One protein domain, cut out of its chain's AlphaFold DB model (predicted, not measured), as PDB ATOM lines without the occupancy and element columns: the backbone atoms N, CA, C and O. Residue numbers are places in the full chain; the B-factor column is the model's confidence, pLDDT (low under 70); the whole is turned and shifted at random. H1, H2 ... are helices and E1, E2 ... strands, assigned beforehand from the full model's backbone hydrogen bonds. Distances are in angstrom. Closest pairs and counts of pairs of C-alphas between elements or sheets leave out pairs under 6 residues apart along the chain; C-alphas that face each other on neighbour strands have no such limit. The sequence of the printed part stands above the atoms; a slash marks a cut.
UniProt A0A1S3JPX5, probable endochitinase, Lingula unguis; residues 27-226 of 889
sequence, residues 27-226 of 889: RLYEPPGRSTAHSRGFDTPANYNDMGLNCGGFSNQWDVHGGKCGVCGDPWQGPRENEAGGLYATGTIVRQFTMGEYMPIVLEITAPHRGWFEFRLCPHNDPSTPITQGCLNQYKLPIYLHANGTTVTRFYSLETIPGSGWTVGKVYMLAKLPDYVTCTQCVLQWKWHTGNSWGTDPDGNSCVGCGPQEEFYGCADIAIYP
ATOM      1  N   ARG A  27     -18.013 -12.885  10.019       89.06
ATOM      2  CA  ARG A  27     -18.415 -13.551  11.273       89.06
ATOM      3  C   ARG A  27     -19.716 -13.007  11.870       89.06
ATOM      4  O   ARG A  27     -20.060 -11.838  11.686       89.06
ATOM      5  N   LEU A  28     -20.382 -13.842  12.669       91.50
ATOM      6  CA  LEU A  28     -21.484 -13.449  13.550       91.50
ATOM      7  C   LEU A  28     -20.913 -12.763  14.809       91.50
ATOM      8  O   LEU A  28     -20.393 -13.419  15.712       91.50
ATOM      9  N   TYR A  29     -20.975 -11.430  14.837       84.50
ATOM     10  CA  TYR A  29     -20.341 -10.582  15.855       84.50
ATOM     11  C   TYR A  29     -21.222 -10.374  17.099       84.50
ATOM     12  O   TYR A  29     -20.709 -10.214  18.209       84.50
ATOM     13  N   GLU A  30     -22.542 -10.367  16.905       83.44
ATOM     14  CA  GLU A  30     -23.563 -10.175  17.935       83.44
ATOM     15  C   GLU A  30     -24.863 -10.894  17.505       83.44
ATOM     16  O   GLU A  30     -25.286 -10.683  16.367       83.44
ATOM     17  N   PRO A  31     -25.497 -11.732  18.348       91.81
ATOM     18  CA  PRO A  31     -24.914 -12.394  19.517       91.81
ATOM     19  C   PRO A  31     -23.629 -13.140  19.118       91.81
ATOM     20  O   PRO A  31     -23.653 -13.824  18.097       91.81
ATOM     21  N   PRO A  32     -22.508 -13.016  19.855       90.94
ATOM     22  CA  PRO A  32     -21.225 -13.573  19.425       90.94
ATOM     23  C   PRO A  32     -21.289 -15.067  19.077       90.94
ATOM     24  O   PRO A  32     -21.685 -15.886  19.905       90.94
ATOM     25  N   GLY A  33     -20.865 -15.433  17.864       95.19
ATOM     26  CA  GLY A  33     -20.728 -16.839  17.480       95.19
ATOM     27  C   GLY A  33     -19.710 -17.581  18.358       95.19
ATOM     28  O   GLY A  33     -18.784 -16.969  18.878       95.19
ATOM     29  N   ARG A  34     -19.838 -18.908  18.473       96.19
ATOM     30  CA  ARG A  34     -18.970 -19.817  19.251       96.19
ATOM     31  C   ARG A  34     -17.476 -19.545  19.042       96.19
ATOM     32  O   ARG A  34     -16.757 -19.311  20.005       96.19
ATOM     33  N   SER A  35     -17.031 -19.469  17.787       93.62
ATOM     34  CA  SER A  35     -15.645 -19.103  17.446       93.62
ATOM     35  C   SER A  35     -15.272 -17.650  17.806       93.62
ATOM     36  O   SER A  35     -14.117 -17.364  18.108       93.62
ATOM     37  N   THR A  36     -16.228 -16.719  17.787       93.31
ATOM     38  CA  THR A  36     -16.017 -15.281  18.040       93.31
ATOM     39  C   THR A  36     -16.065 -14.913  19.528       93.31
ATOM     40  O   THR A  36     -15.484 -13.897  19.922       93.31
ATOM     41  N   ALA A  37     -16.717 -15.727  20.366       89.75
ATOM     42  CA  ALA A  37     -17.023 -15.451  21.772       89.75
ATOM     43  C   ALA A  37     -15.801 -15.010  22.601       89.75
ATOM     44  O   ALA A  37     -15.867 -13.984  23.282       89.75
ATOM     45  N   HIS A  38     -14.654 -15.685  22.465       88.50
ATOM     46  CA  HIS A  38     -13.405 -15.300  23.137       88.50
ATOM     47  C   HIS A  38     -13.003 -13.846  22.834       88.50
ATOM     48  O   HIS A  38     -12.706 -13.068  23.740       88.50
ATOM     49  N   SER A  39     -13.078 -13.425  21.565       79.56
ATOM     50  CA  SER A  39     -12.752 -12.045  21.162       79.56
ATOM     51  C   SER A  39     -13.752 -10.992  21.667       79.56
ATOM     52  O   SER A  39     -13.496  -9.792  21.564       79.56
ATOM     53  N   ARG A  40     -14.888 -11.433  22.223       82.62
ATOM     54  CA  ARG A  40     -15.938 -10.604  22.831       82.62
ATOM     55  C   ARG A  40     -15.954 -10.704  24.367       82.62
ATOM     56  O   ARG A  40     -16.876 -10.182  24.984       82.62
ATOM     57  N   GLY A  41     -14.926 -11.310  24.975       74.50
ATOM     58  CA  GLY A  41     -14.712 -11.336  26.428       74.50
ATOM     59  C   GLY A  41     -15.317 -12.533  27.170       74.50
ATOM     60  O   GLY A  41     -15.395 -12.496  28.395       74.50
ATOM     61  N   PHE A  42     -15.749 -13.578  26.460       81.94
ATOM     62  CA  PHE A  42     -16.286 -14.798  27.068       81.94
ATOM     63  C   PHE A  42     -15.189 -15.832  27.341       81.94
ATOM     64  O   PHE A  42     -14.323 -16.051  26.494       81.94
ATOM     65  N   ASP A  43     -15.274 -16.516  28.487       88.81
ATOM     66  CA  ASP A  43     -14.370 -17.608  28.871       88.81
ATOM     67  C   ASP A  43     -14.603 -18.844  27.982       88.81
ATOM     68  O   ASP A  43     -15.453 -19.697  28.239       88.81
ATOM     69  N   THR A  44     -13.920 -18.846  26.839       91.75
ATOM     70  CA  THR A  44     -14.061 -19.792  25.724       91.75
ATOM     71  C   THR A  44     -12.721 -19.895  24.983       91.75
ATOM     72  O   THR A  44     -11.958 -18.924  24.986       91.75
ATOM     73  N   PRO A  45     -12.388 -21.029  24.337       94.25
ATOM     74  CA  PRO A  45     -11.129 -21.161  23.605       94.25
ATOM     75  C   PRO A  45     -10.983 -20.151  22.459       94.25
ATOM     76  O   PRO A  45     -11.915 -19.901  21.697       94.25
ATOM     77  N   ALA A  46      -9.782 -19.588  22.316       88.19
ATOM     78  CA  ALA A  46      -9.487 -18.573  21.313       88.19
ATOM     79  C   ALA A  46      -9.423 -19.156  19.890       88.19
ATOM     80  O   ALA A  46      -8.440 -19.808  19.535       88.19
ATOM     81  N   ASN A  47     -10.417 -18.858  19.045       87.75
ATOM     82  CA  ASN A  47     -10.294 -19.060  17.600       87.75
ATOM     83  C   ASN A  47      -9.704 -17.803  16.935       87.75
ATOM     84  O   ASN A  47     -10.296 -16.725  16.983       87.75
ATOM     85  N   TYR A  48      -8.547 -17.940  16.285       81.56
ATOM     86  CA  TYR A  48      -7.901 -16.866  15.512       81.56
ATOM     87  C   TYR A  48      -8.313 -16.844  14.025       81.56
ATOM     88  O   TYR A  48      -7.811 -16.025  13.257       81.56
ATOM     89  N   ASN A  49      -9.220 -17.736  13.618       82.44
ATOM     90  CA  ASN A  49      -9.819 -17.846  12.286       82.44
ATOM     91  C   ASN A  49     -11.363 -17.842  12.375       82.44
ATOM     92  O   ASN A  49     -12.053 -18.549  11.640       82.44
ATOM     93  N   ASP A  50     -11.930 -17.063  13.299       84.38
ATOM     94  CA  ASP A  50     -13.374 -17.040  13.579       84.38
ATOM     95  C   ASP A  50     -14.235 -16.450  12.442       84.38
ATOM     96  O   ASP A  50     -15.445 -16.657  12.398       84.38
ATOM     97  N   MET A  51     -13.596 -15.777  11.482       82.88
ATOM     98  CA  MET A  51     -14.167 -15.289  10.218       82.88
ATOM     99  C   MET A  51     -14.073 -16.312   9.057       82.88
ATOM    100  O   MET A  51     -14.285 -15.961   7.890       82.88
ATOM    101  N   GLY A  52     -13.676 -17.557   9.351       82.44
ATOM    102  CA  GLY A  52     -13.338 -18.607   8.377       82.44
ATOM    103  C   GLY A  52     -14.298 -19.803   8.319       82.44
ATOM    104  O   GLY A  52     -13.916 -20.852   7.809       82.44
ATOM    105  N   LEU A  53     -15.521 -19.686   8.849       90.19
ATOM    106  CA  LEU A  53     -16.505 -20.782   8.943       90.19
ATOM    107  C   LEU A  53     -17.260 -21.031   7.616       90.19
ATOM    108  O   LEU A  53     -18.482 -20.895   7.535       90.19
ATOM    109  N   ASN A  54     -16.506 -21.364   6.564       91.56
ATOM    110  CA  ASN A  54     -16.947 -21.421   5.163       91.56
ATOM    111  C   ASN A  54     -17.086 -22.844   4.592       91.56
ATOM    112  O   ASN A  54     -16.797 -23.077   3.417       91.56
ATOM    113  N   CYS A  55     -17.425 -23.836   5.423       92.44
ATOM    114  CA  CYS A  55     -17.534 -25.245   5.014       92.44
ATOM    115  C   CYS A  55     -16.216 -25.867   4.486       92.44
ATOM    116  O   CYS A  55     -16.225 -26.946   3.884       92.44
ATOM    117  N   GLY A  56     -15.072 -25.211   4.722       88.56
ATOM    118  CA  GLY A  56     -13.767 -25.566   4.152       88.56
ATOM    119  C   GLY A  56     -13.485 -24.953   2.775       88.56
ATOM    120  O   GLY A  56     -12.538 -25.369   2.112       88.56
ATOM    121  N   GLY A  57     -14.295 -23.985   2.339       89.12
ATOM    122  CA  GLY A  57     -14.180 -23.280   1.066       89.12
ATOM    123  C   GLY A  57     -15.045 -23.867  -0.043       89.12
ATOM    124  O   GLY A  57     -15.371 -25.057  -0.041       89.12
ATOM    125  N   PHE A  58     -15.380 -23.018  -1.020       88.31
ATOM    126  CA  PHE A  58     -16.261 -23.325  -2.155       88.31
ATOM    127  C   PHE A  58     -16.057 -24.731  -2.750       88.31
ATOM    128  O   PHE A  58     -16.978 -25.547  -2.733       88.31
ATOM    129  N   SER A  59     -14.847 -25.051  -3.224       86.75
ATOM    130  CA  SER A  59     -14.564 -26.345  -3.865       86.75
ATOM    131  C   SER A  59     -14.625 -27.533  -2.905       86.75
ATOM    132  O   SER A  59     -14.969 -28.638  -3.317       86.75
ATOM    133  N   ASN A  60     -14.351 -27.332  -1.613       87.50
ATOM    134  CA  ASN A  60     -14.532 -28.390  -0.622       87.50
ATOM    135  C   ASN A  60     -16.020 -28.713  -0.435       87.50
ATOM    136  O   ASN A  60     -16.414 -29.878  -0.468       87.50
ATOM    137  N   GLN A  61     -16.847 -27.675  -0.280       91.25
ATOM    138  CA  GLN A  61     -18.291 -27.823  -0.132       91.25
ATOM    139  C   GLN A  61     -18.913 -28.462  -1.381       91.25
ATOM    140  O   GLN A  61     -19.594 -29.483  -1.275       91.25
ATOM    141  N   TRP A  62     -18.688 -27.877  -2.560       91.12
ATOM    142  CA  TRP A  62     -19.413 -28.219  -3.784       91.12
ATOM    143  C   TRP A  62     -18.746 -29.332  -4.592       91.12
ATOM    144  O   TRP A  62     -19.364 -30.384  -4.761       91.12
ATOM    145  N   ASP A  63     -17.496 -29.147  -5.022       89.19
ATOM    146  CA  ASP A  63     -16.822 -30.074  -5.947       89.19
ATOM    147  C   ASP A  63     -16.496 -31.427  -5.289       89.19
ATOM    148  O   ASP A  63     -16.611 -32.474  -5.927       89.19
ATOM    149  N   VAL A  64     -16.108 -31.424  -4.005       91.75
ATOM    150  CA  VAL A  64     -15.711 -32.644  -3.272       91.75
ATOM    151  C   VAL A  64     -16.878 -33.281  -2.507       91.75
ATOM    152  O   VAL A  64     -17.003 -34.508  -2.480       91.75
ATOM    153  N   HIS A  65     -17.741 -32.479  -1.871       91.69
ATOM    154  CA  HIS A  65     -18.780 -32.987  -0.962       91.69
ATOM    155  C   HIS A  65     -20.233 -32.764  -1.412       91.69
ATOM    156  O   HIS A  65     -21.152 -33.179  -0.696       91.69
ATOM    157  N   GLY A  66     -20.467 -32.213  -2.607       91.25
ATOM    158  CA  GLY A  66     -21.803 -32.109  -3.206       91.25
ATOM    159  C   GLY A  66     -22.744 -31.160  -2.457       91.25
ATOM    160  O   GLY A  66     -23.910 -31.485  -2.247       91.25
ATOM    161  N   GLY A  67     -22.218 -30.026  -1.993       89.31
ATOM    162  CA  GLY A  67     -22.938 -28.969  -1.273       89.31
ATOM    163  C   GLY A  67     -22.939 -29.098   0.254       89.31
ATOM    164  O   GLY A  67     -23.452 -28.213   0.941       89.31
ATOM    165  N   LYS A  68     -22.385 -30.180   0.813       92.50
ATOM    166  CA  LYS A  68     -22.488 -30.487   2.250       92.50
ATOM    167  C   LYS A  68     -21.566 -29.619   3.109       92.50
ATOM    168  O   LYS A  68     -20.407 -29.398   2.778       92.50
ATOM    169  N   CYS A  69     -22.079 -29.221   4.269       93.38
ATOM    170  CA  CYS A  69     -21.401 -28.402   5.271       93.38
ATOM    171  C   CYS A  69     -21.713 -28.918   6.686       93.38
ATOM    172  O   CYS A  69     -22.688 -29.652   6.870       93.38
ATOM    173  N   GLY A  70     -20.902 -28.560   7.684       94.19
ATOM    174  CA  GLY A  70     -21.290 -28.665   9.092       94.19
ATOM    175  C   GLY A  70     -22.417 -27.699   9.451       94.19
ATOM    176  O   GLY A  70     -22.559 -26.638   8.845       94.19
ATOM    177  N   VAL A  71     -23.206 -28.043  10.465       95.31
ATOM    178  CA  VAL A  71     -24.345 -27.238  10.937       95.31
ATOM    179  C   VAL A  71     -23.879 -25.866  11.443       95.31
ATOM    180  O   VAL A  71     -24.594 -24.876  11.303       95.31
ATOM    181  N   CYS A  72     -22.657 -25.790  11.974       95.19
ATOM    182  CA  CYS A  72     -22.050 -24.554  12.467       95.19
ATOM    183  C   CYS A  72     -20.882 -24.040  11.598       95.19
ATOM    184  O   CYS A  72     -20.125 -23.189  12.054       95.19
ATOM    185  N   GLY A  73     -20.758 -24.514  10.349       93.69
ATOM    186  CA  GLY A  73     -19.782 -24.024   9.357       93.69
ATOM    187  C   GLY A  73     -18.477 -24.808   9.242       93.69
ATOM    188  O   GLY A  73     -17.669 -24.509   8.362       93.69
ATOM    189  N   ASP A  74     -18.288 -25.837  10.070       94.12
ATOM    190  CA  ASP A  74     -17.125 -26.725   9.998       94.12
ATOM    191  C   ASP A  74     -17.098 -27.523   8.668       94.12
ATOM    192  O   ASP A  74     -18.161 -27.906   8.156       94.12
ATOM    193  N   PRO A  75     -15.914 -27.849   8.105       91.94
ATOM    194  CA  PRO A  75     -15.800 -28.657   6.888       91.94
ATOM    195  C   PRO A  75     -16.488 -30.020   7.021       91.94
ATOM    196  O   PRO A  75     -16.365 -30.675   8.055       91.94
ATOM    197  N   TRP A  76     -17.198 -30.477   5.980       90.75
ATOM    198  CA  TRP A  76     -18.028 -31.694   6.053       90.75
ATOM    199  C   TRP A  76     -17.269 -32.955   6.510       90.75
ATOM    200  O   TRP A  76     -17.843 -33.806   7.188       90.75
ATOM    201  N   GLN A  77     -15.992 -33.063   6.149       87.31
ATOM    202  CA  GLN A  77     -15.100 -34.174   6.473       87.31
ATOM    203  C   GLN A  77     -14.128 -33.893   7.635       87.31
ATOM    204  O   GLN A  77     -13.266 -34.726   7.917       87.31
ATOM    205  N   GLY A  78     -14.212 -32.717   8.263       85.00
ATOM    206  CA  GLY A  78     -13.295 -32.274   9.315       85.00
ATOM    207  C   GLY A  78     -13.804 -32.525  10.743       85.00
ATOM    208  O   GLY A  78     -14.936 -32.978  10.937       85.00
ATOM    209  N   PRO A  79     -12.985 -32.200  11.762       88.62
ATOM    210  CA  PRO A  79     -13.447 -32.071  13.140       88.62
ATOM    211  C   PRO A  79     -14.587 -31.049  13.240       88.62
ATOM    212  O   PRO A  79     -14.568 -30.016  12.573       88.62
ATOM    213  N   ARG A  80     -15.579 -31.331  14.087       93.75
ATOM    214  CA  ARG A  80     -16.753 -30.472  14.287       93.75
ATOM    215  C   ARG A  80     -16.537 -29.478  15.423       93.75
ATOM    216  O   ARG A  80     -17.215 -29.542  16.441       93.75
ATOM    217  N   GLU A  81     -15.528 -28.619  15.296       94.88
ATOM    218  CA  GLU A  81     -15.085 -27.746  16.392       94.88
ATOM    219  C   GLU A  81     -16.156 -26.750  16.866       94.88
ATOM    220  O   GLU A  81     -16.114 -26.331  18.022       94.88
ATOM    221  N   ASN A  82     -17.132 -26.400  16.022       94.88
ATOM    222  CA  ASN A  82     -18.237 -25.502  16.358       94.88
ATOM    223  C   ASN A  82     -19.562 -26.234  16.654       94.88
ATOM    224  O   ASN A  82     -20.545 -25.569  16.987       94.88
ATOM    225  N   GLU A  83     -19.619 -27.566  16.573       94.62
ATOM    226  CA  GLU A  83     -20.782 -28.388  16.956       94.62
ATOM    227  C   GLU A  83     -20.532 -29.097  18.303       94.62
ATOM    228  O   GLU A  83     -19.424 -29.073  18.828       94.62
ATOM    229  N   ALA A  84     -21.566 -29.685  18.915       93.25
ATOM    230  CA  ALA A  84     -21.488 -30.194  20.290       93.25
ATOM    231  C   ALA A  84     -20.379 -31.247  20.494       93.25
ATOM    232  O   ALA A  84     -20.238 -32.183  19.704       93.25
ATOM    233  N   GLY A  85     -19.597 -31.083  21.566       90.69
ATOM    234  CA  GLY A  85     -18.366 -31.847  21.816       90.69
ATOM    235  C   GLY A  85     -17.117 -31.294  21.110       90.69
ATOM    236  O   GLY A  85     -16.014 -31.769  21.376       90.69
ATOM    237  N   GLY A  86     -17.270 -30.293  20.239       94.12
ATOM    238  CA  GLY A  86     -16.191 -29.526  19.622       94.12
ATOM    239  C   GLY A  86     -15.610 -28.433  20.525       94.12
ATOM    240  O   GLY A  86     -16.226 -28.009  21.501       94.12
ATOM    241  N   LEU A  87     -14.412 -27.957  20.169       94.62
ATOM    242  CA  LEU A  87     -13.603 -27.027  20.965       94.62
ATOM    243  C   LEU A  87     -14.307 -25.702  21.314       94.62
ATOM    244  O   LEU A  87     -14.130 -25.194  22.418       94.62
ATOM    245  N   TYR A  88     -15.104 -25.143  20.401       95.62
ATOM    246  CA  TYR A  88     -15.780 -23.851  20.584       95.62
ATOM    247  C   TYR A  88     -17.248 -23.999  21.018       95.62
ATOM    248  O   TYR A  88     -17.881 -23.018  21.400       95.62
ATOM    249  N   ALA A  89     -17.808 -25.212  20.993       94.50
ATOM    250  CA  ALA A  89     -19.176 -25.497  21.426       94.50
ATOM    251  C   ALA A  89     -19.267 -25.706  22.947       94.50
ATOM    252  O   ALA A  89     -19.727 -26.738  23.432       94.50
ATOM    253  N   THR A  90     -18.823 -24.705  23.708       94.44
ATOM    254  CA  THR A  90     -18.759 -24.738  25.179       94.44
ATOM    255  C   THR A  90     -20.127 -24.680  25.868       94.44
ATOM    256  O   THR A  90     -20.213 -24.932  27.067       94.44
ATOM    257  N   GLY A  91     -21.190 -24.307  25.145       93.06
ATOM    258  CA  GLY A  91     -22.508 -24.019  25.720       93.06
ATOM    259  C   GLY A  91     -22.599 -22.670  26.443       93.06
ATOM    260  O   GLY A  91     -23.575 -22.419  27.148       93.06
ATOM    261  N   THR A  92     -21.594 -21.799  26.290       94.06
ATOM    262  CA  THR A  92     -21.554 -20.473  26.924       94.06
ATOM    263  C   THR A  92     -22.673 -19.581  26.385       94.06
ATOM    264  O   THR A  92     -22.604 -19.116  25.252       94.06
ATOM    265  N   ILE A  93     -23.680 -19.295  27.216       95.00
ATOM    266  CA  ILE A  93     -24.784 -18.385  26.880       95.00
ATOM    267  C   ILE A  93     -24.245 -16.961  26.683       95.00
ATOM    268  O   ILE A  93     -23.968 -16.256  27.656       95.00
ATOM    269  N   VAL A  94     -24.110 -16.515  25.431       89.75
ATOM    270  CA  VAL A  94     -23.558 -15.185  25.116       89.75
ATOM    271  C   VAL A  94     -24.572 -14.058  25.327       89.75
ATOM    272  O   VAL A  94     -24.188 -12.922  25.620       89.75
ATOM    273  N   ARG A  95     -25.872 -14.360  25.203       90.06
ATOM    274  CA  ARG A  95     -26.989 -13.428  25.430       90.06
ATOM    275  C   ARG A  95     -28.212 -14.129  26.007       90.06
ATOM    276  O   ARG A  95     -28.438 -15.313  25.765       90.06
ATOM    277  N   GLN A  96     -29.010 -13.366  26.743       87.69
ATOM    278  CA  GLN A  96     -30.332 -13.753  27.226       87.69
ATOM    279  C   GLN A  96     -31.360 -12.800  26.621       87.69
ATOM    280  O   GLN A  96     -31.078 -11.609  26.517       87.69
ATOM    281  N   PHE A  97     -32.527 -13.324  26.262       85.56
ATOM    282  CA  PHE A  97     -33.610 -12.581  25.626       85.56
ATOM    283  C   PHE A  97     -34.977 -12.984  26.200       85.56
ATOM    284  O   PHE A  97     -35.115 -14.037  26.832       85.56
ATOM    285  N   THR A  98     -36.005 -12.182  25.945       81.62
ATOM    286  CA  THR A  98     -37.417 -12.537  26.167       81.62
ATOM    287  C   THR A  98     -38.017 -13.186  24.918       81.62
ATOM    288  O   THR A  98     -37.727 -12.788  23.786       81.62
ATOM    289  N   MET A  99     -38.903 -14.169  25.091       88.00
ATOM    290  CA  MET A  99     -39.677 -14.724  23.976       88.00
ATOM    291  C   MET A  99     -40.478 -13.616  23.275       88.00
ATOM    292  O   MET A  99     -41.080 -12.759  23.922       88.00
ATOM    293  N   GLY A 100     -40.486 -13.627  21.944       80.56
ATOM    294  CA  GLY A 100     -41.205 -12.633  21.151       80.56
ATOM    295  C   GLY A 100     -40.546 -11.255  21.035       80.56
ATOM    296  O   GLY A 100     -41.149 -10.386  20.406       80.56
ATOM    297  N   GLU A 101     -39.354 -11.003  21.581       79.56
ATOM    298  CA  GLU A 101     -38.683  -9.704  21.405       79.56
ATOM    299  C   GLU A 101     -37.843  -9.620  20.114       79.56
ATOM    300  O   GLU A 101     -37.789 -10.559  19.312       79.56
ATOM    301  N   TYR A 102     -37.240  -8.456  19.860       76.88
ATOM    302  CA  TYR A 102     -36.368  -8.230  18.705       76.88
ATOM    303  C   TYR A 102     -34.900  -8.304  19.124       76.88
ATOM    304  O   TYR A 102     -34.351  -7.366  19.693       76.88
ATOM    305  N   MET A 103     -34.268  -9.429  18.803       86.31
ATOM    306  CA  MET A 103     -32.850  -9.675  19.036       86.31
ATOM    307  C   MET A 103     -32.005  -8.832  18.067       86.31
ATOM    308  O   MET A 103     -32.156  -8.993  16.848       86.31
ATOM    309  N   PRO A 104     -31.095  -7.969  18.550       78.00
ATOM    310  CA  PRO A 104     -30.132  -7.306  17.685       78.00
ATOM    311  C   PRO A 104     -29.141  -8.331  17.134       78.00
ATOM    312  O   PRO A 104     -28.615  -9.165  17.869       78.00
ATOM    313  N   ILE A 105     -28.877  -8.250  15.832       85.06
ATOM    314  CA  ILE A 105     -27.847  -9.029  15.154       85.06
ATOM    315  C   ILE A 105     -26.844  -8.077  14.513       85.06
ATOM    316  O   ILE A 105     -27.216  -7.163  13.774       85.06
ATOM    317  N   VAL A 106     -25.562  -8.342  14.752       79.94
ATOM    318  CA  VAL A 106     -24.448  -7.681  14.074       79.94
ATOM    319  C   VAL A 106     -23.591  -8.734  13.394       79.94
ATOM    320  O   VAL A 106     -23.110  -9.681  14.019       79.94
ATOM    321  N   LEU A 107     -23.374  -8.545  12.100       84.88
ATOM    322  CA  LEU A 107     -22.414  -9.298  11.305       84.88
ATOM    323  C   LEU A 107     -21.190  -8.424  11.079       84.88
ATOM    324  O   LEU A 107     -21.339  -7.222  10.888       84.88
ATOM    325  N   GLU A 108     -19.998  -9.002  11.050       80.12
ATOM    326  CA  GLU A 108     -18.787  -8.296  10.630       80.12
ATOM    327  C   GLU A 108     -18.261  -8.939   9.349       80.12
ATOM    328  O   GLU A 108     -17.895 -10.111   9.346       80.12
ATOM    329  N   ILE A 109     -18.281  -8.178   8.257       82.38
ATOM    330  CA  ILE A 109     -17.931  -8.609   6.903       82.38
ATOM    331  C   ILE A 109     -16.575  -8.002   6.547       82.38
ATOM    332  O   ILE A 109     -16.430  -6.781   6.469       82.38
ATOM    333  N   THR A 110     -15.564  -8.842   6.346       74.62
ATOM    334  CA  THR A 110     -14.185  -8.416   6.049       74.62
ATOM    335  C   THR A 110     -13.870  -8.383   4.558       74.62
ATOM    336  O   THR A 110     -12.955  -7.668   4.148       74.62
ATOM    337  N   ALA A 111     -14.651  -9.088   3.738       75.25
ATOM    338  CA  ALA A 111     -14.605  -9.018   2.281       75.25
ATOM    339  C   ALA A 111     -16.040  -9.059   1.708       75.25
ATOM    340  O   ALA A 111     -16.858  -9.824   2.210       75.25
ATOM    341  N   PRO A 112     -16.404  -8.246   0.698       71.19
ATOM    342  CA  PRO A 112     -17.791  -8.133   0.242       71.19
ATOM    343  C   PRO A 112     -18.133  -9.163  -0.850       71.19
ATOM    344  O   PRO A 112     -17.818  -8.973  -2.023       71.19
ATOM    345  N   HIS A 113     -18.852 -10.227  -0.479       77.38
ATOM    346  CA  HIS A 113     -19.211 -11.339  -1.377       77.38
ATOM    347  C   HIS A 113     -20.669 -11.326  -1.888       77.38
ATOM    348  O   HIS A 113     -21.149 -12.322  -2.429       77.38
ATOM    349  N   ARG A 114     -21.376 -10.188  -1.784       79.12
ATOM    350  CA  ARG A 114     -22.792 -10.022  -2.202       79.12
ATOM    351  C   ARG A 114     -23.717 -11.057  -1.525       79.12
ATOM    352  O   ARG A 114     -23.449 -11.479  -0.404       79.12
ATOM    353  N   GLY A 115     -24.815 -11.447  -2.177       83.62
ATOM    354  CA  GLY A 115     -25.714 -12.499  -1.695       83.62
ATOM    355  C   GLY A 115     -26.602 -12.078  -0.519       83.62
ATOM    356  O   GLY A 115     -26.956 -10.901  -0.390       83.62
ATOM    357  N   TRP A 116     -26.997 -13.045   0.316       88.31
ATOM    358  CA  TRP A 116     -27.991 -12.861   1.380       88.31
ATOM    359  C   TRP A 116     -27.657 -13.575   2.694       88.31
ATOM    360  O   TRP A 116     -27.098 -14.673   2.713       88.31
ATOM    361  N   PHE A 117     -28.083 -12.956   3.796       91.00
ATOM    362  CA  PHE A 117     -28.059 -13.501   5.150       91.00
ATOM    363  C   PHE A 117     -29.434 -14.071   5.534       91.00
ATOM    364  O   PHE A 117     -30.466 -13.485   5.209       91.00
ATOM    365  N   GLU A 118     -29.459 -15.193   6.249       95.19
ATOM    366  CA  GLU A 118     -30.658 -15.834   6.808       95.19
ATOM    367  C   GLU A 118     -30.339 -16.354   8.214       95.19
ATOM    368  O   GLU A 118     -29.262 -16.909   8.442       95.19
ATOM    369  N   PHE A 119     -31.281 -16.211   9.148       97.00
ATOM    370  CA  PHE A 119     -31.102 -16.634  10.537       97.00
ATOM    371  C   PHE A 119     -32.095 -17.724  10.920       97.00
ATOM    372  O   PHE A 119     -33.260 -17.711  10.514       97.00
ATOM    373  N   ARG A 120     -31.619 -18.680  11.713       97.56
ATOM    374  CA  ARG A 120     -32.393 -19.824  12.199       97.56
ATOM    375  C   ARG A 120     -32.142 -20.043  13.680       97.56
ATOM    376  O   ARG A 120     -31.036 -19.815  14.155       97.56
ATOM    377  N   LEU A 121     -33.146 -20.548  14.379       97.44
ATOM    378  CA  LEU A 121     -33.092 -20.862  15.800       97.44
ATOM    379  C   LEU A 121     -33.368 -22.356  16.021       97.44
ATOM    380  O   LEU A 121     -34.136 -22.969  15.285       97.44
ATOM    381  N   CYS A 122     -32.751 -22.955  17.031       97.56
ATOM    382  CA  CYS A 122     -33.113 -24.281  17.523       97.56
ATOM    383  C   CYS A 122     -33.217 -24.229  19.054       97.56
ATOM    384  O   CYS A 122     -32.197 -23.973  19.698       97.56
ATOM    385  N   PRO A 123     -34.406 -24.451  19.649       96.25
ATOM    386  CA  PRO A 123     -34.560 -24.630  21.092       96.25
ATOM    387  C   PRO A 123     -33.846 -25.915  21.519       96.25
ATOM    388  O   PRO A 123     -34.230 -27.003  21.096       96.25
ATOM    389  N   HIS A 124     -32.777 -25.789  22.306       90.06
ATOM    390  CA  HIS A 124     -31.764 -26.835  22.441       90.06
ATOM    391  C   HIS A 124     -31.140 -26.843  23.840       90.06
ATOM    392  O   HIS A 124     -30.002 -26.438  24.040       90.06
ATOM    393  N   ASN A 125     -31.909 -27.278  24.838       93.69
ATOM    394  CA  ASN A 125     -31.571 -27.107  26.258       93.69
ATOM    395  C   ASN A 125     -30.408 -27.995  26.779       93.69
ATOM    396  O   ASN A 125     -30.275 -28.149  27.992       93.69
ATOM    397  N   ASP A 126     -29.589 -28.583  25.901       93.44
ATOM    398  CA  ASP A 126     -28.437 -29.429  26.248       93.44
ATOM    399  C   ASP A 126     -27.264 -29.226  25.258       93.44
ATOM    400  O   ASP A 126     -27.211 -29.894  24.214       93.44
ATOM    401  N   PRO A 127     -26.280 -28.359  25.580       90.19
ATOM    402  CA  PRO A 127     -25.150 -28.065  24.695       90.19
ATOM    403  C   PRO A 127     -24.211 -29.258  24.453       90.19
ATOM    404  O   PRO A 127     -23.373 -29.187  23.555       90.19
ATOM    405  N   SER A 128     -24.334 -30.356  25.213       91.44
ATOM    406  CA  SER A 128     -23.534 -31.570  25.000       91.44
ATOM    407  C   SER A 128     -24.038 -32.433  23.835       91.44
ATOM    408  O   SER A 128     -23.306 -33.295  23.346       91.44
ATOM    409  N   THR A 129     -25.259 -32.184  23.348       93.88
ATOM    410  CA  THR A 129     -25.875 -32.944  22.250       93.88
ATOM    411  C   THR A 129     -25.842 -32.175  20.919       93.88
ATOM    412  O   THR A 129     -26.051 -30.960  20.913       93.88
ATOM    413  N   PRO A 130     -25.587 -32.824  19.763       91.88
ATOM    414  CA  PRO A 130     -25.579 -32.128  18.473       91.88
ATOM    415  C   PRO A 130     -26.968 -31.642  18.037       91.88
ATOM    416  O   PRO A 130     -27.924 -32.417  17.984       91.88
ATOM    417  N   ILE A 131     -27.064 -30.371  17.633       95.06
ATOM    418  CA  ILE A 131     -28.239 -29.849  16.920       95.06
ATOM    419  C   ILE A 131     -28.350 -30.424  15.505       95.06
ATOM    420  O   ILE A 131     -27.371 -30.850  14.896       95.06
ATOM    421  N   THR A 132     -29.554 -30.359  14.932       94.38
ATOM    422  CA  THR A 132     -29.795 -30.724  13.530       94.38
ATOM    423  C   THR A 132     -30.235 -29.520  12.702       94.38
ATOM    424  O   THR A 132     -30.995 -28.665  13.163       94.38
ATOM    425  N   GLN A 133     -29.859 -29.504  11.419       94.12
ATOM    426  CA  GLN A 133     -30.403 -28.540  10.455       94.12
ATOM    427  C   GLN A 133     -31.935 -28.669  10.310       94.12
ATOM    428  O   GLN A 133     -32.602 -27.699   9.957       94.12
ATOM    429  N   GLY A 134     -32.504 -29.841  10.622       95.88
ATOM    430  CA  GLY A 134     -33.950 -30.060  10.686       95.88
ATOM    431  C   GLY A 134     -34.634 -29.193  11.746       95.88
ATOM    432  O   GLY A 134     -35.612 -28.528  11.422       95.88
ATOM    433  N   CYS A 135     -34.080 -29.131  12.963       96.38
ATOM    434  CA  CYS A 135     -34.553 -28.233  14.023       96.38
ATOM    435  C   CYS A 135     -34.451 -26.762  13.595       96.38
ATOM    436  O   CYS A 135     -35.442 -26.039  13.592       96.38
ATOM    437  N   LEU A 136     -33.267 -26.344  13.132       96.75
ATOM    438  CA  LEU A 136     -33.019 -24.972  12.679       96.75
ATOM    439  C   LEU A 136     -33.984 -24.531  11.564       96.75
ATOM    440  O   LEU A 136     -34.446 -23.392  11.540       96.75
ATOM    441  N   ASN A 137     -34.313 -25.424  10.627       94.56
ATOM    442  CA  ASN A 137     -35.222 -25.116   9.524       94.56
ATOM    443  C   ASN A 137     -36.688 -24.915   9.959       94.56
ATOM    444  O   ASN A 137     -37.451 -24.363   9.169       94.56
ATOM    445  N   GLN A 138     -37.081 -25.320  11.175       94.44
ATOM    446  CA  GLN A 138     -38.425 -25.073  11.717       94.44
ATOM    447  C   GLN A 138     -38.598 -23.630  12.217       94.44
ATOM    448  O   GLN A 138     -39.678 -23.069  12.064       94.44
ATOM    449  N   TYR A 139     -37.540 -23.004  12.748       94.94
ATOM    450  CA  TYR A 139     -37.595 -21.660  13.340       94.94
ATOM    451  C   TYR A 139     -36.694 -20.678  12.576       94.94
ATOM    452  O   TYR A 139     -35.692 -20.176  13.090       94.94
ATOM    453  N   LYS A 140     -37.048 -20.387  11.317       95.62
ATOM    454  CA  LYS A 140     -36.455 -19.255  10.583       95.62
ATOM    455  C   LYS A 140     -36.874 -17.938  11.237       95.62
ATOM    456  O   LYS A 140     -38.065 -17.719  11.444       95.62
ATOM    457  N   LEU A 141     -35.916 -17.059  11.521       95.31
ATOM    458  CA  LEU A 141     -36.182 -15.779  12.179       95.31
ATOM    459  C   LEU A 141     -36.486 -14.682  11.140       95.31
ATOM    460  O   LEU A 141     -35.666 -14.461  10.244       95.31
ATOM    461  N   PRO A 142     -37.625 -13.968  11.237       91.31
ATOM    462  CA  PRO A 142     -37.895 -12.803  10.401       91.31
ATOM    463  C   PRO A 142     -36.977 -11.631  10.771       91.31
ATOM    464  O   PRO A 142     -36.942 -11.196  11.922       91.31
ATOM    465  N   ILE A 143     -36.264 -11.089   9.789       86.69
ATOM    466  CA  ILE A 143     -35.413  -9.901   9.912       86.69
ATOM    467  C   ILE A 143     -36.274  -8.671   9.622       86.69
ATOM    468  O   ILE A 143     -36.904  -8.607   8.566       86.69
ATOM    469  N   TYR A 144     -36.319  -7.698  10.530       73.56
ATOM    470  CA  TYR A 144     -37.090  -6.471  10.343       73.56
ATOM    471  C   TYR A 144     -36.345  -5.444   9.489       73.56
ATOM    472  O   TYR A 144     -35.157  -5.187   9.681       73.56
ATOM    473  N   LEU A 145     -37.067  -4.827   8.554       67.06
ATOM    474  CA  LEU A 145     -36.568  -3.791   7.663       67.06
ATOM    475  C   LEU A 145     -37.164  -2.435   8.059       67.06
ATOM    476  O   LEU A 145     -38.192  -2.007   7.538       67.06
ATOM    477  N   HIS A 146     -36.467  -1.703   8.936       53.31
ATOM    478  CA  HIS A 146     -36.841  -0.332   9.331       53.31
ATOM    479  C   HIS A 146     -37.114   0.589   8.129       53.31
ATOM    480  O   HIS A 146     -37.955   1.479   8.199       53.31
ATOM    481  N   ALA A 147     -36.433   0.345   7.005       48.81
ATOM    482  CA  ALA A 147     -36.548   1.121   5.779       48.81
ATOM    483  C   ALA A 147     -37.927   1.059   5.087       48.81
ATOM    484  O   ALA A 147     -38.168   1.903   4.221       48.81
ATOM    485  N   ASN A 148     -38.796   0.089   5.403       51.91
ATOM    486  CA  ASN A 148     -40.152  -0.036   4.839       51.91
ATOM    487  C   ASN A 148     -41.198  -0.667   5.791       51.91
ATOM    488  O   ASN A 148     -42.343  -0.852   5.386       51.91
ATOM    489  N   GLY A 149     -40.828  -1.011   7.029       53.88
ATOM    490  CA  GLY A 149     -41.729  -1.595   8.027       53.88
ATOM    491  C   GLY A 149     -42.070  -3.074   7.817       53.88
ATOM    492  O   GLY A 149     -42.950  -3.589   8.507       53.88
ATOM    493  N   THR A 150     -41.414  -3.774   6.885       69.69
ATOM    494  CA  THR A 150     -41.683  -5.197   6.611       69.69
ATOM    495  C   THR A 150     -40.692  -6.126   7.316       69.69
ATOM    496  O   THR A 150     -39.718  -5.691   7.931       69.69
ATOM    497  N   THR A 151     -40.932  -7.436   7.232       77.81
ATOM    498  CA  THR A 151     -39.968  -8.466   7.643       77.81
ATOM    499  C   THR A 151     -39.604  -9.377   6.477       77.81
ATOM    500  O   THR A 151     -40.486  -9.779   5.718       77.81
ATOM    501  N   VAL A 152     -38.337  -9.777   6.383       82.88
ATOM    502  CA  VAL A 152     -37.821 -10.722   5.380       82.88
ATOM    503  C   VAL A 152     -37.089 -11.884   6.048       82.88
ATOM    504  O   VAL A 152     -36.440 -11.707   7.070       82.88
ATOM    505  N   THR A 153     -37.149 -13.084   5.473       86.88
ATOM    506  CA  THR A 153     -36.336 -14.230   5.936       86.88
ATOM    507  C   THR A 153     -34.932 -14.252   5.323       86.88
ATOM    508  O   THR A 153     -34.073 -14.997   5.784       86.88
ATOM    509  N   ARG A 154     -34.689 -13.425   4.296       88.69
ATOM    510  CA  ARG A 154     -33.387 -13.223   3.651       88.69
ATOM    511  C   ARG A 154     -33.087 -11.733   3.539       88.69
ATOM    512  O   ARG A 154     -33.818 -11.016   2.859       88.69
ATOM    513  N   PHE A 155     -32.014 -11.278   4.175       81.50
ATOM    514  CA  PHE A 155     -31.506  -9.913   4.043       81.50
ATOM    515  C   PHE A 155     -30.389  -9.899   3.000       81.50
ATOM    516  O   PHE A 155     -29.347 -10.516   3.203       81.50
ATOM    517  N   TYR A 156     -30.595  -9.214   1.878       76.06
ATOM    518  CA  TYR A 156     -29.588  -9.103   0.821       76.06
ATOM    519  C   TYR A 156     -28.565  -8.015   1.166       76.06
ATOM    520  O   TYR A 156     -28.937  -6.954   1.668       76.06
ATOM    521  N   SER A 157     -27.281  -8.259   0.887       57.44
ATOM    522  CA  SER A 157     -26.174  -7.349   1.228       57.44
ATOM    523  C   SER A 157     -26.092  -6.118   0.301       57.44
ATOM    524  O   SER A 157     -25.097  -5.919  -0.394       57.44
ATOM    525  N   LEU A 158     -27.131  -5.279   0.345       51.78
ATOM    526  CA  LEU A 158     -27.135  -3.853  -0.006       51.78
ATOM    527  C   LEU A 158     -26.488  -3.467  -1.353       51.78
ATOM    528  O   LEU A 158     -25.606  -2.618  -1.412       51.78
ATOM    529  N   GLU A 159     -27.038  -3.974  -2.460       42.84
ATOM    530  CA  GLU A 159     -26.941  -3.284  -3.765       42.84
ATOM    531  C   GLU A 159     -27.923  -2.091  -3.873       42.84
ATOM    532  O   GLU A 159     -27.955  -1.381  -4.872       42.84
ATOM    533  N   THR A 160     -28.735  -1.856  -2.835       36.38
ATOM    534  CA  THR A 160     -29.901  -0.956  -2.828       36.38
ATOM    535  C   THR A 160     -29.677   0.407  -2.160       36.38
ATOM    536  O   THR A 160     -30.638   1.155  -1.982       36.38
ATOM    537  N   ILE A 161     -28.437   0.768  -1.803       37.72
ATOM    538  CA  ILE A 161     -28.098   2.099  -1.271       37.72
ATOM    539  C   ILE A 161     -27.174   2.828  -2.261       37.72
ATOM    540  O   ILE A 161     -25.985   2.505  -2.352       37.72
ATOM    541  N   PRO A 162     -27.677   3.846  -2.985       29.91
ATOM    542  CA  PRO A 162     -26.838   4.712  -3.802       29.91
ATOM    543  C   PRO A 162     -25.741   5.368  -2.951       29.91
ATOM    544  O   PRO A 162     -26.031   6.107  -2.013       29.91
ATOM    545  N   GLY A 163     -24.478   5.091  -3.281       36.84
ATOM    546  CA  GLY A 163     -23.305   5.657  -2.605       36.84
ATOM    547  C   GLY A 163     -22.604   4.744  -1.589       36.84
ATOM    548  O   GLY A 163     -21.451   5.019  -1.261       36.84
ATOM    549  N   SER A 164     -23.202   3.630  -1.138       41.88
ATOM    550  CA  SER A 164     -22.489   2.678  -0.266       41.88
ATOM    551  C   SER A 164     -21.598   1.733  -1.083       41.88
ATOM    552  O   SER A 164     -21.976   0.607  -1.409       41.88
ATOM    553  N   GLY A 165     -20.399   2.190  -1.439       39.88
ATOM    554  CA  GLY A 165     -19.406   1.335  -2.088       39.88
ATOM    555  C   GLY A 165     -18.972   0.171  -1.186       39.88
ATOM    556  O   GLY A 165     -18.583   0.405  -0.048       39.88
ATOM    557  N   TRP A 166     -19.009  -1.053  -1.728       43.66
ATOM    558  CA  TRP A 166     -18.347  -2.276  -1.233       43.66
ATOM    559  C   TRP A 166     -18.336  -2.463   0.298       43.66
ATOM    560  O   TRP A 166     -17.370  -2.100   0.970       43.66
ATOM    561  N   THR A 167     -19.382  -3.092   0.845       54.03
ATOM    562  CA  THR A 167     -19.586  -3.316   2.290       54.03
ATOM    563  C   THR A 167     -18.527  -4.209   2.954       54.03
ATOM    564  O   THR A 167     -18.731  -5.398   3.186       54.03
ATOM    565  N   VAL A 168     -17.405  -3.595   3.333       56.50
ATOM    566  CA  VAL A 168     -16.512  -4.056   4.404       56.50
ATOM    567  C   VAL A 168     -16.874  -3.301   5.683       56.50
ATOM    568  O   VAL A 168     -16.987  -2.077   5.671       56.50
ATOM    569  N   GLY A 169     -17.045  -4.018   6.792       62.66
ATOM    570  CA  GLY A 169     -17.446  -3.464   8.083       62.66
ATOM    571  C   GLY A 169     -18.591  -4.243   8.722       62.66
ATOM    572  O   GLY A 169     -18.834  -5.404   8.398       62.66
ATOM    573  N   LYS A 170     -19.297  -3.606   9.660       67.31
ATOM    574  CA  LYS A 170     -20.387  -4.244  10.406       67.31
ATOM    575  C   LYS A 170     -21.759  -3.964   9.783       67.31
ATOM    576  O   LYS A 170     -22.069  -2.817   9.471       67.31
ATOM    577  N   VAL A 171     -22.580  -5.004   9.646       71.69
ATOM    578  CA  VAL A 171     -23.970  -4.955   9.161       71.69
ATOM    579  C   VAL A 171     -24.904  -5.215  10.340       71.69
ATOM    580  O   VAL A 171     -24.717  -6.194  11.060       71.69
ATOM    581  N   TYR A 172     -25.899  -4.349  10.531       70.25
ATOM    582  CA  TYR A 172     -26.780  -4.330  11.704       70.25
ATOM    583  C   TYR A 172     -28.222  -4.644  11.300       70.25
ATOM    584  O   TYR A 172     -28.716  -4.116  10.305       70.25
ATOM    585  N   MET A 173     -28.885  -5.510  12.064       78.19
ATOM    586  CA  MET A 173     -30.241  -6.007  11.813       78.19
ATOM    587  C   MET A 173     -30.972  -6.266  13.136       78.19
ATOM    588  O   MET A 173     -30.336  -6.510  14.157       78.19
ATOM    589  N   LEU A 174     -32.306  -6.304  13.103       75.94
ATOM    590  CA  LEU A 174     -33.123  -6.851  14.191       75.94
ATOM    591  C   LEU A 174     -33.825  -8.126  13.713       75.94
ATOM    592  O   LEU A 174     -34.544  -8.099  12.715       75.94
ATOM    593  N   ALA A 175     -33.643  -9.235  14.428       88.19
ATOM    594  CA  ALA A 175     -34.334 -10.495  14.176       88.19
ATOM    595  C   ALA A 175     -35.447 -10.709  15.208       88.19
ATOM    596  O   ALA A 175     -35.215 -10.666  16.415       88.19
ATOM    597  N   LYS A 176     -36.668 -10.965  14.738       87.50
ATOM    598  CA  LYS A 176     -37.813 -11.277  15.594       87.50
ATOM    599  C   LYS A 176     -37.668 -12.689  16.158       87.50
ATOM    600  O   LYS A 176     -37.697 -13.656  15.398       87.50
ATOM    601  N   LEU A 177     -37.552 -12.812  17.479       91.12
ATOM    602  CA  LEU A 177     -37.682 -14.100  18.155       91.12
ATOM    603  C   LEU A 177     -39.155 -14.551  18.142       91.12
ATOM    604  O   LEU A 177     -40.047 -13.696  18.185       91.12
ATOM    605  N   PRO A 178     -39.450 -15.863  18.096       92.19
ATOM    606  CA  PRO A 178     -40.820 -16.348  18.223       92.19
ATOM    607  C   PRO A 178     -41.373 -16.070  19.627       92.19
ATOM    608  O   PRO A 178     -40.678 -16.243  20.626       92.19
ATOM    609  N   ASP A 179     -42.642 -15.683  19.704       89.44
ATOM    610  CA  ASP A 179     -43.398 -15.410  20.934       89.44
ATOM    611  C   ASP A 179     -43.865 -16.676  21.675       89.44
ATOM    612  O   ASP A 179     -44.354 -16.596  22.797       89.44
ATOM    613  N   TYR A 180     -43.653 -17.850  21.076       89.88
ATOM    614  CA  TYR A 180     -43.950 -19.175  21.634       89.88
ATOM    615  C   TYR A 180     -42.699 -20.037  21.899       89.88
ATOM    616  O   TYR A 180     -42.830 -21.223  22.205       89.88
ATOM    617  N   VAL A 181     -41.483 -19.487  21.764       92.19
ATOM    618  CA  VAL A 181     -40.224 -20.221  21.996       92.19
ATOM    619  C   VAL A 181     -39.539 -19.740  23.269       92.19
ATOM    620  O   VAL A 181     -39.224 -18.564  23.406       92.19
ATOM    621  N   THR A 182     -39.224 -20.682  24.158       94.56
ATOM    622  CA  THR A 182     -38.374 -20.472  25.339       94.56
ATOM    623  C   THR A 182     -37.356 -21.597  25.471       94.56
ATOM    624  O   THR A 182     -37.648 -22.744  25.125       94.56
ATOM    625  N   CYS A 183     -36.177 -21.285  25.996       95.62
ATOM    626  CA  CYS A 183     -35.058 -22.204  26.133       95.62
ATOM    627  C   CYS A 183     -34.043 -21.691  27.168       95.62
ATOM    628  O   CYS A 183     -33.718 -20.505  27.196       95.62
ATOM    629  N   THR A 184     -33.490 -22.591  27.983       93.81
ATOM    630  CA  THR A 184     -32.300 -22.297  28.803       93.81
ATOM    631  C   THR A 184     -31.039 -22.246  27.944       93.81
ATOM    632  O   THR A 184     -30.094 -21.545  28.288       93.81
ATOM    633  N   GLN A 185     -31.047 -22.955  26.810       95.00
ATOM    634  CA  GLN A 185     -30.068 -22.827  25.739       95.00
ATOM    635  C   GLN A 185     -30.778 -23.022  24.388       95.00
ATOM    636  O   GLN A 185     -31.537 -23.966  24.186       95.00
ATOM    637  N   CYS A 186     -30.578 -22.091  23.469       96.94
ATOM    638  CA  CYS A 186     -30.958 -22.156  22.066       96.94
ATOM    639  C   CYS A 186     -29.700 -21.975  21.225       96.94
ATOM    640  O   CYS A 186     -28.827 -21.183  21.595       96.94
ATOM    641  N   VAL A 187     -29.633 -22.631  20.068       97.94
ATOM    642  CA  VAL A 187     -28.608 -22.330  19.064       97.94
ATOM    643  C   VAL A 187     -29.196 -21.412  17.997       97.94
ATOM    644  O   VAL A 187     -30.138 -21.785  17.298       97.94
ATOM    645  N   LEU A 188     -28.621 -20.219  17.866       98.06
ATOM    646  CA  LEU A 188     -28.814 -19.313  16.738       98.06
ATOM    647  C   LEU A 188     -27.792 -19.660  15.650       98.06
ATOM    648  O   LEU A 188     -26.596 -19.554  15.892       98.06
ATOM    649  N   GLN A 189     -28.242 -20.025  14.452       97.88
ATOM    650  CA  GLN A 189     -27.399 -20.159  13.260       97.88
ATOM    651  C   GLN A 189     -27.543 -18.902  12.389       97.88
ATOM    652  O   GLN A 189     -28.662 -18.578  11.977       97.88
ATOM    653  N   TRP A 190     -26.427 -18.256  12.022       94.44
ATOM    654  CA  TRP A 190     -26.389 -17.443  10.796       94.44
ATOM    655  C   TRP A 190     -26.050 -18.326   9.596       94.44
ATOM    656  O   TRP A 190     -25.284 -19.286   9.706       94.44
ATOM    657  N   LYS A 191     -26.620 -17.987   8.443       94.31
ATOM    658  CA  LYS A 191     -26.147 -18.415   7.132       94.31
ATOM    659  C   LYS A 191     -25.922 -17.174   6.283       94.31
ATOM    660  O   LYS A 191     -26.841 -16.373   6.137       94.31
ATOM    661  N   TRP A 192     -24.757 -17.072   5.663       92.94
ATOM    662  CA  TRP A 192     -24.523 -16.224   4.502       92.94
ATOM    663  C   TRP A 192     -24.374 -17.123   3.281       92.94
ATOM    664  O   TRP A 192     -23.526 -18.011   3.258       92.94
ATOM    665  N   HIS A 193     -25.213 -16.914   2.277       91.25
ATOM    666  CA  HIS A 193     -25.026 -17.471   0.942       91.25
ATOM    667  C   HIS A 193     -24.511 -16.331   0.068       91.25
ATOM    668  O   HIS A 193     -25.190 -15.303  -0.038       91.25
ATOM    669  N   THR A 194     -23.308 -16.466  -0.491       88.50
ATOM    670  CA  THR A 194     -22.700 -15.402  -1.299       88.50
ATOM    671  C   THR A 194     -23.401 -15.246  -2.653       88.50
ATOM    672  O   THR A 194     -24.357 -15.949  -2.972       88.50
ATOM    673  N   GLY A 195     -22.996 -14.239  -3.424       85.50
ATOM    674  CA  GLY A 195     -23.602 -13.906  -4.712       85.50
ATOM    675  C   GLY A 195     -22.594 -13.312  -5.692       85.50
ATOM    676  O   GLY A 195     -22.931 -12.393  -6.435       85.50
ATOM    677  N   ASN A 196     -21.336 -13.752  -5.619       82.31
ATOM    678  CA  ASN A 196     -20.219 -13.221  -6.405       82.31
ATOM    679  C   ASN A 196     -19.526 -14.271  -7.291       82.31
ATOM    680  O   ASN A 196     -18.631 -13.902  -8.052       82.31
ATOM    681  N   SER A 197     -19.903 -15.549  -7.195       82.06
ATOM    682  CA  SER A 197     -19.386 -16.613  -8.061       82.06
ATOM    683  C   SER A 197     -20.257 -16.749  -9.309       82.06
ATOM    684  O   SER A 197     -21.466 -16.518  -9.257       82.06
ATOM    685  N   TRP A 198     -19.660 -17.130 -10.437       85.31
ATOM    686  CA  TRP A 198     -20.415 -17.483 -11.639       85.31
ATOM    687  C   TRP A 198     -20.912 -18.926 -11.542       85.31
ATOM    688  O   TRP A 198     -20.135 -19.817 -11.202       85.31
ATOM    689  N   GLY A 199     -22.173 -19.161 -11.887       85.88
ATOM    690  CA  GLY A 199     -22.754 -20.499 -11.930       85.88
ATOM    691  C   GLY A 199     -24.056 -20.527 -12.720       85.88
ATOM    692  O   GLY A 199     -24.459 -19.524 -13.310       85.88
ATOM    693  N   THR A 200     -24.697 -21.692 -12.751       85.75
ATOM    694  CA  THR A 200     -25.905 -21.945 -13.547       85.75
ATOM    695  C   THR A 200     -27.090 -22.211 -12.625       85.75
ATOM    696  O   THR A 200     -26.977 -23.007 -11.692       85.75
ATOM    697  N   ASP A 201     -28.205 -21.519 -12.849       81.06
ATOM    698  CA  ASP A 201     -29.453 -21.716 -12.108       81.06
ATOM    699  C   ASP A 201     -30.159 -23.044 -12.498       81.06
ATOM    700  O   ASP A 201     -29.713 -23.736 -13.420       81.06
ATOM    701  N   PRO A 202     -31.232 -23.460 -11.791       81.06
ATOM    702  CA  PRO A 202     -31.957 -24.694 -12.112       81.06
ATOM    703  C   PRO A 202     -32.617 -24.708 -13.499       81.06
ATOM    704  O   PRO A 202     -32.897 -25.790 -14.013       81.06
ATOM    705  N   ASP A 203     -32.850 -23.535 -14.090       84.56
ATOM    706  CA  ASP A 203     -33.512 -23.350 -15.385       84.56
ATOM    707  C   ASP A 203     -32.504 -23.335 -16.558       84.56
ATOM    708  O   ASP A 203     -32.890 -23.366 -17.727       84.56
ATOM    709  N   GLY A 204     -31.199 -23.356 -16.255       85.25
ATOM    710  CA  GLY A 204     -30.095 -23.440 -17.213       85.25
ATOM    711  C   GLY A 204     -29.426 -22.102 -17.547       85.25
ATOM    712  O   GLY A 204     -28.460 -22.085 -18.317       85.25
ATOM    713  N   ASN A 205     -29.874 -20.986 -16.968       83.94
ATOM    714  CA  ASN A 205     -29.266 -19.677 -17.201       83.94
ATOM    715  C   ASN A 205     -27.972 -19.552 -16.396       83.94
ATOM    716  O   ASN A 205     -27.892 -19.966 -15.241       83.94
ATOM    717  N   SER A 206     -26.937 -18.969 -16.999       86.44
ATOM    718  CA  SER A 206     -25.635 -18.795 -16.349       86.44
ATOM    719  C   SER A 206     -25.390 -17.331 -15.998       86.44
ATOM    720  O   SER A 206     -25.467 -16.466 -16.870       86.44
ATOM    721  N   CYS A 207     -25.113 -17.059 -14.723       80.19
ATOM    722  CA  CYS A 207     -25.043 -15.709 -14.170       80.19
ATOM    723  C   CYS A 207     -24.198 -15.619 -12.883       80.19
ATOM    724  O   CYS A 207     -23.885 -16.620 -12.233       80.19
ATOM    725  N   VAL A 208     -23.811 -14.395 -12.506       79.19
ATOM    726  CA  VAL A 208     -23.165 -14.114 -11.211       79.19
ATOM    727  C   VAL A 208     -24.203 -14.250 -10.098       79.19
ATOM    728  O   VAL A 208     -25.278 -13.666 -10.189       79.19
ATOM    729  N   GLY A 209     -23.878 -15.003  -9.048       80.88
ATOM    730  CA  GLY A 209     -24.797 -15.307  -7.948       80.88
ATOM    731  C   GLY A 209     -25.752 -16.476  -8.212       80.88
ATOM    732  O   GLY A 209     -26.576 -16.785  -7.356       80.88
ATOM    733  N   CYS A 210     -25.639 -17.131  -9.370       83.62
ATOM    734  CA  CYS A 210     -26.472 -18.261  -9.774       83.62
ATOM    735  C   CYS A 210     -25.781 -19.605  -9.491       83.62
ATOM    736  O   CYS A 210     -24.553 -19.684  -9.425       83.62
ATOM    737  N   GLY A 211     -26.561 -20.676  -9.329       87.12
ATOM    738  CA  GLY A 211     -26.034 -22.015  -9.039       87.12
ATOM    739  C   GLY A 211     -25.313 -22.123  -7.684       87.12
ATOM    740  O   GLY A 211     -25.696 -21.446  -6.729       87.12
ATOM    741  N   PRO A 212     -24.284 -22.986  -7.567       89.94
ATOM    742  CA  PRO A 212     -23.431 -23.061  -6.382       89.94
ATOM    743  C   PRO A 212     -22.770 -21.715  -6.046       89.94
ATOM    744  O   PRO A 212     -22.172 -21.074  -6.907       89.94
ATOM    745  N   GLN A 213     -22.830 -21.314  -4.776       91.56
ATOM    746  CA  GLN A 213     -22.167 -20.127  -4.216       91.56
ATOM    747  C   GLN A 213     -21.442 -20.525  -2.925       91.56
ATOM    748  O   GLN A 213     -21.772 -21.547  -2.323       91.56
ATOM    749  N   GLU A 214     -20.443 -19.758  -2.489       90.38
ATOM    750  CA  GLU A 214     -19.776 -20.051  -1.215       90.38
ATOM    751  C   GLU A 214     -20.734 -19.774  -0.048       90.38
ATOM    752  O   GLU A 214     -21.501 -18.808  -0.071       90.38
ATOM    753  N   GLU A 215     -20.719 -20.633   0.969       92.00
ATOM    754  CA  GLU A 215     -21.616 -20.501   2.111       92.00
ATOM    755  C   GLU A 215     -20.842 -20.401   3.421       92.00
ATOM    756  O   GLU A 215     -19.991 -21.234   3.728       92.00
ATOM    757  N   PHE A 216     -21.186 -19.394   4.221       93.31
ATOM    758  CA  PHE A 216     -20.659 -19.206   5.566       93.31
ATOM    759  C   PHE A 216     -21.760 -19.507   6.570       93.31
ATOM    760  O   PHE A 216     -22.910 -19.093   6.400       93.31
ATOM    761  N   TYR A 217     -21.396 -20.213   7.630       94.81
ATOM    762  CA  TYR A 217     -22.284 -20.532   8.738       94.81
ATOM    763  C   TYR A 217     -21.597 -20.180  10.058       94.81
ATOM    764  O   TYR A 217     -20.513 -19.602  10.098       94.81
ATOM    765  N   GLY A 218     -22.273 -20.445  11.167       94.25
ATOM    766  CA  GLY A 218     -21.785 -20.120  12.498       94.25
ATOM    767  C   GLY A 218     -22.935 -20.147  13.486       94.25
ATOM    768  O   GLY A 218     -24.053 -19.743  13.159       94.25
ATOM    769  N   CYS A 219     -22.654 -20.651  14.677       97.38
ATOM    770  CA  CYS A 219     -23.635 -20.858  15.732       97.38
ATOM    771  C   CYS A 219     -23.316 -19.963  16.931       97.38
ATOM    772  O   CYS A 219     -22.146 -19.843  17.280       97.38
ATOM    773  N   ALA A 220     -24.325 -19.383  17.574       97.56
ATOM    774  CA  ALA A 220     -24.230 -18.699  18.864       97.56
ATOM    775  C   ALA A 220     -25.199 -19.346  19.864       97.56
ATOM    776  O   ALA A 220     -26.307 -19.730  19.486       97.56
ATOM    777  N   ASP A 221     -24.796 -19.448  21.130       97.44
ATOM    778  CA  ASP A 221     -25.614 -20.025  22.198       97.44
ATOM    779  C   ASP A 221     -26.294 -18.912  23.003       97.44
ATOM    780  O   ASP A 221     -25.633 -18.075  23.616       97.44
ATOM    781  N   ILE A 222     -27.626 -18.873  22.985       96.44
ATOM    782  CA  ILE A 222     -28.440 -17.827  23.626       96.44
ATOM    783  C   ILE A 222     -29.508 -18.458  24.524       96.44
ATOM    784  O   ILE A 222     -29.874 -19.609  24.314       96.44
ATOM    785  N   ALA A 223     -30.043 -17.728  25.500       94.81
ATOM    786  CA  ALA A 223     -31.212 -18.157  26.278       94.81
ATOM    787  C   ALA A 223     -32.431 -17.287  25.943       94.81
ATOM    788  O   ALA A 223     -32.276 -16.104  25.643       94.81
ATOM    789  N   ILE A 224     -33.635 -17.860  26.003       94.62
ATOM    790  CA  ILE A 224     -34.896 -17.157  25.733       94.62
ATOM    791  C   ILE A 224     -35.904 -17.505  26.830       94.62
ATOM    792  O   ILE A 224     -36.294 -18.663  26.980       94.62
ATOM    793  N   TYR A 225     -36.342 -16.508  27.591       89.19
ATOM    794  CA  TYR A 225     -37.190 -16.685  28.771       89.19
ATOM    795  C   TYR A 225     -38.615 -16.147  28.567       89.19
ATOM    796  O   TYR A 225     -38.834 -15.266  27.732       89.19
ATOM    797  N   PRO A 226     -39.601 -16.623  29.353       83.50
ATOM    798  CA  PRO A 226     -40.880 -15.934  29.493       83.50
ATOM    799  C   PRO A 226     -40.699 -14.487  29.997       83.50
ATOM    800  O   PRO A 226     -39.742 -14.211  30.733       83.50
TER     801      PRO A 226
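What this domain is: This is residues 27 to 226 of the 889 residues of the protein "probable endochitinase" of Lingula unguis (UniProt A0A1S3JPX5). Two five-stranded sheets lie face to face as a sandwich, one of them curled like part of a barrel, and the hairpin E10 and E11 lies at one end of the longest axis. Short helix H3 packs on the curled sheet's face away from the other sheet, and part of the long loop of residues 65 to 94 lies over that face too. The printed part has 200 residues, running E1 H1 H2 E2 E3 E4 H3 E5 E6 E7 E8 E9 E10 E11 E12; it is mostly strand, with under half of the residues in named elements. The curled sheet, E2 E12 E9 E4 E5, is mixed; the other, E1 E3 E8 E6 E7, is antiparallel. The whole is compact, with a radius of gyration of the C-alphas of 16.5 A and spans of 46 by 42 by 30 A.

Where its parts are: In the curled sheet, E2 is residues 95 to 98, E12 215 to 225 and 31.1 A long, E9 183 to 193 and 27.5 A, E4 116 to 123 and 23.9 A, and E5 139 to 141. E12 ends at C-alpha 225, (-37.190, -16.685, 28.771). In the other sheet, E1 is residues 27 to 30, beginning at C-alpha 27, (-18.415, -13.551, 11.273); E3 is 102 to 109 and 21.9 A, E8 169 to 176 and 23.1 A, E6 143 to 145 and E7 150 to 152. E10 is residues 198 to 200 and E11 206 to 208. H1 is residues 37 to 40, H2 58 to 64 and H3 133 to 138.

How they stand to each other: E12 and E9 are antiparallel, with N 188 and O 220 2.9 A apart, within hydrogen-bond range. E9 and E4 are antiparallel, with N 189 and O 120 at 2.8 A. E2 is parallel to E12, with N 97 and O 223 at 2.9 A. E12 bends by 51 degrees at residue 221. In the sandwich, two sheets face to face, the facing parts are 8.9 A centre to centre and the strands stand at 35 degrees. E3 and E8 are antiparallel, with N 105 and O 173 at 2.8 A. E5 runs on into E6 at 25 degrees, from one sheet to the other. H3 is on the curled sheet, over E4, at a height of 6.5 A, and stands up from it; the closest C-alphas, of Cys 122 and Leu 136, are 4.9 A apart. H1 only grazes the other sheet. H2 is on neither sandwich sheet. O i to N i+4 pairs are within range in 2 of 3 cases in H2 and 1 of 2 in H3; H1 is too short for one.

The domain as a whole: The C-alphas of Asp 43 and Gly 204, the farthest apart, are 49.0 A from each other. The printed part has no cut. The links H1 to H2, H2 to E2 and E7 to E8 are long. Mean pLDDT of the printed part is 85.1; residues 145 to 150 and 157 to 170 are under 70.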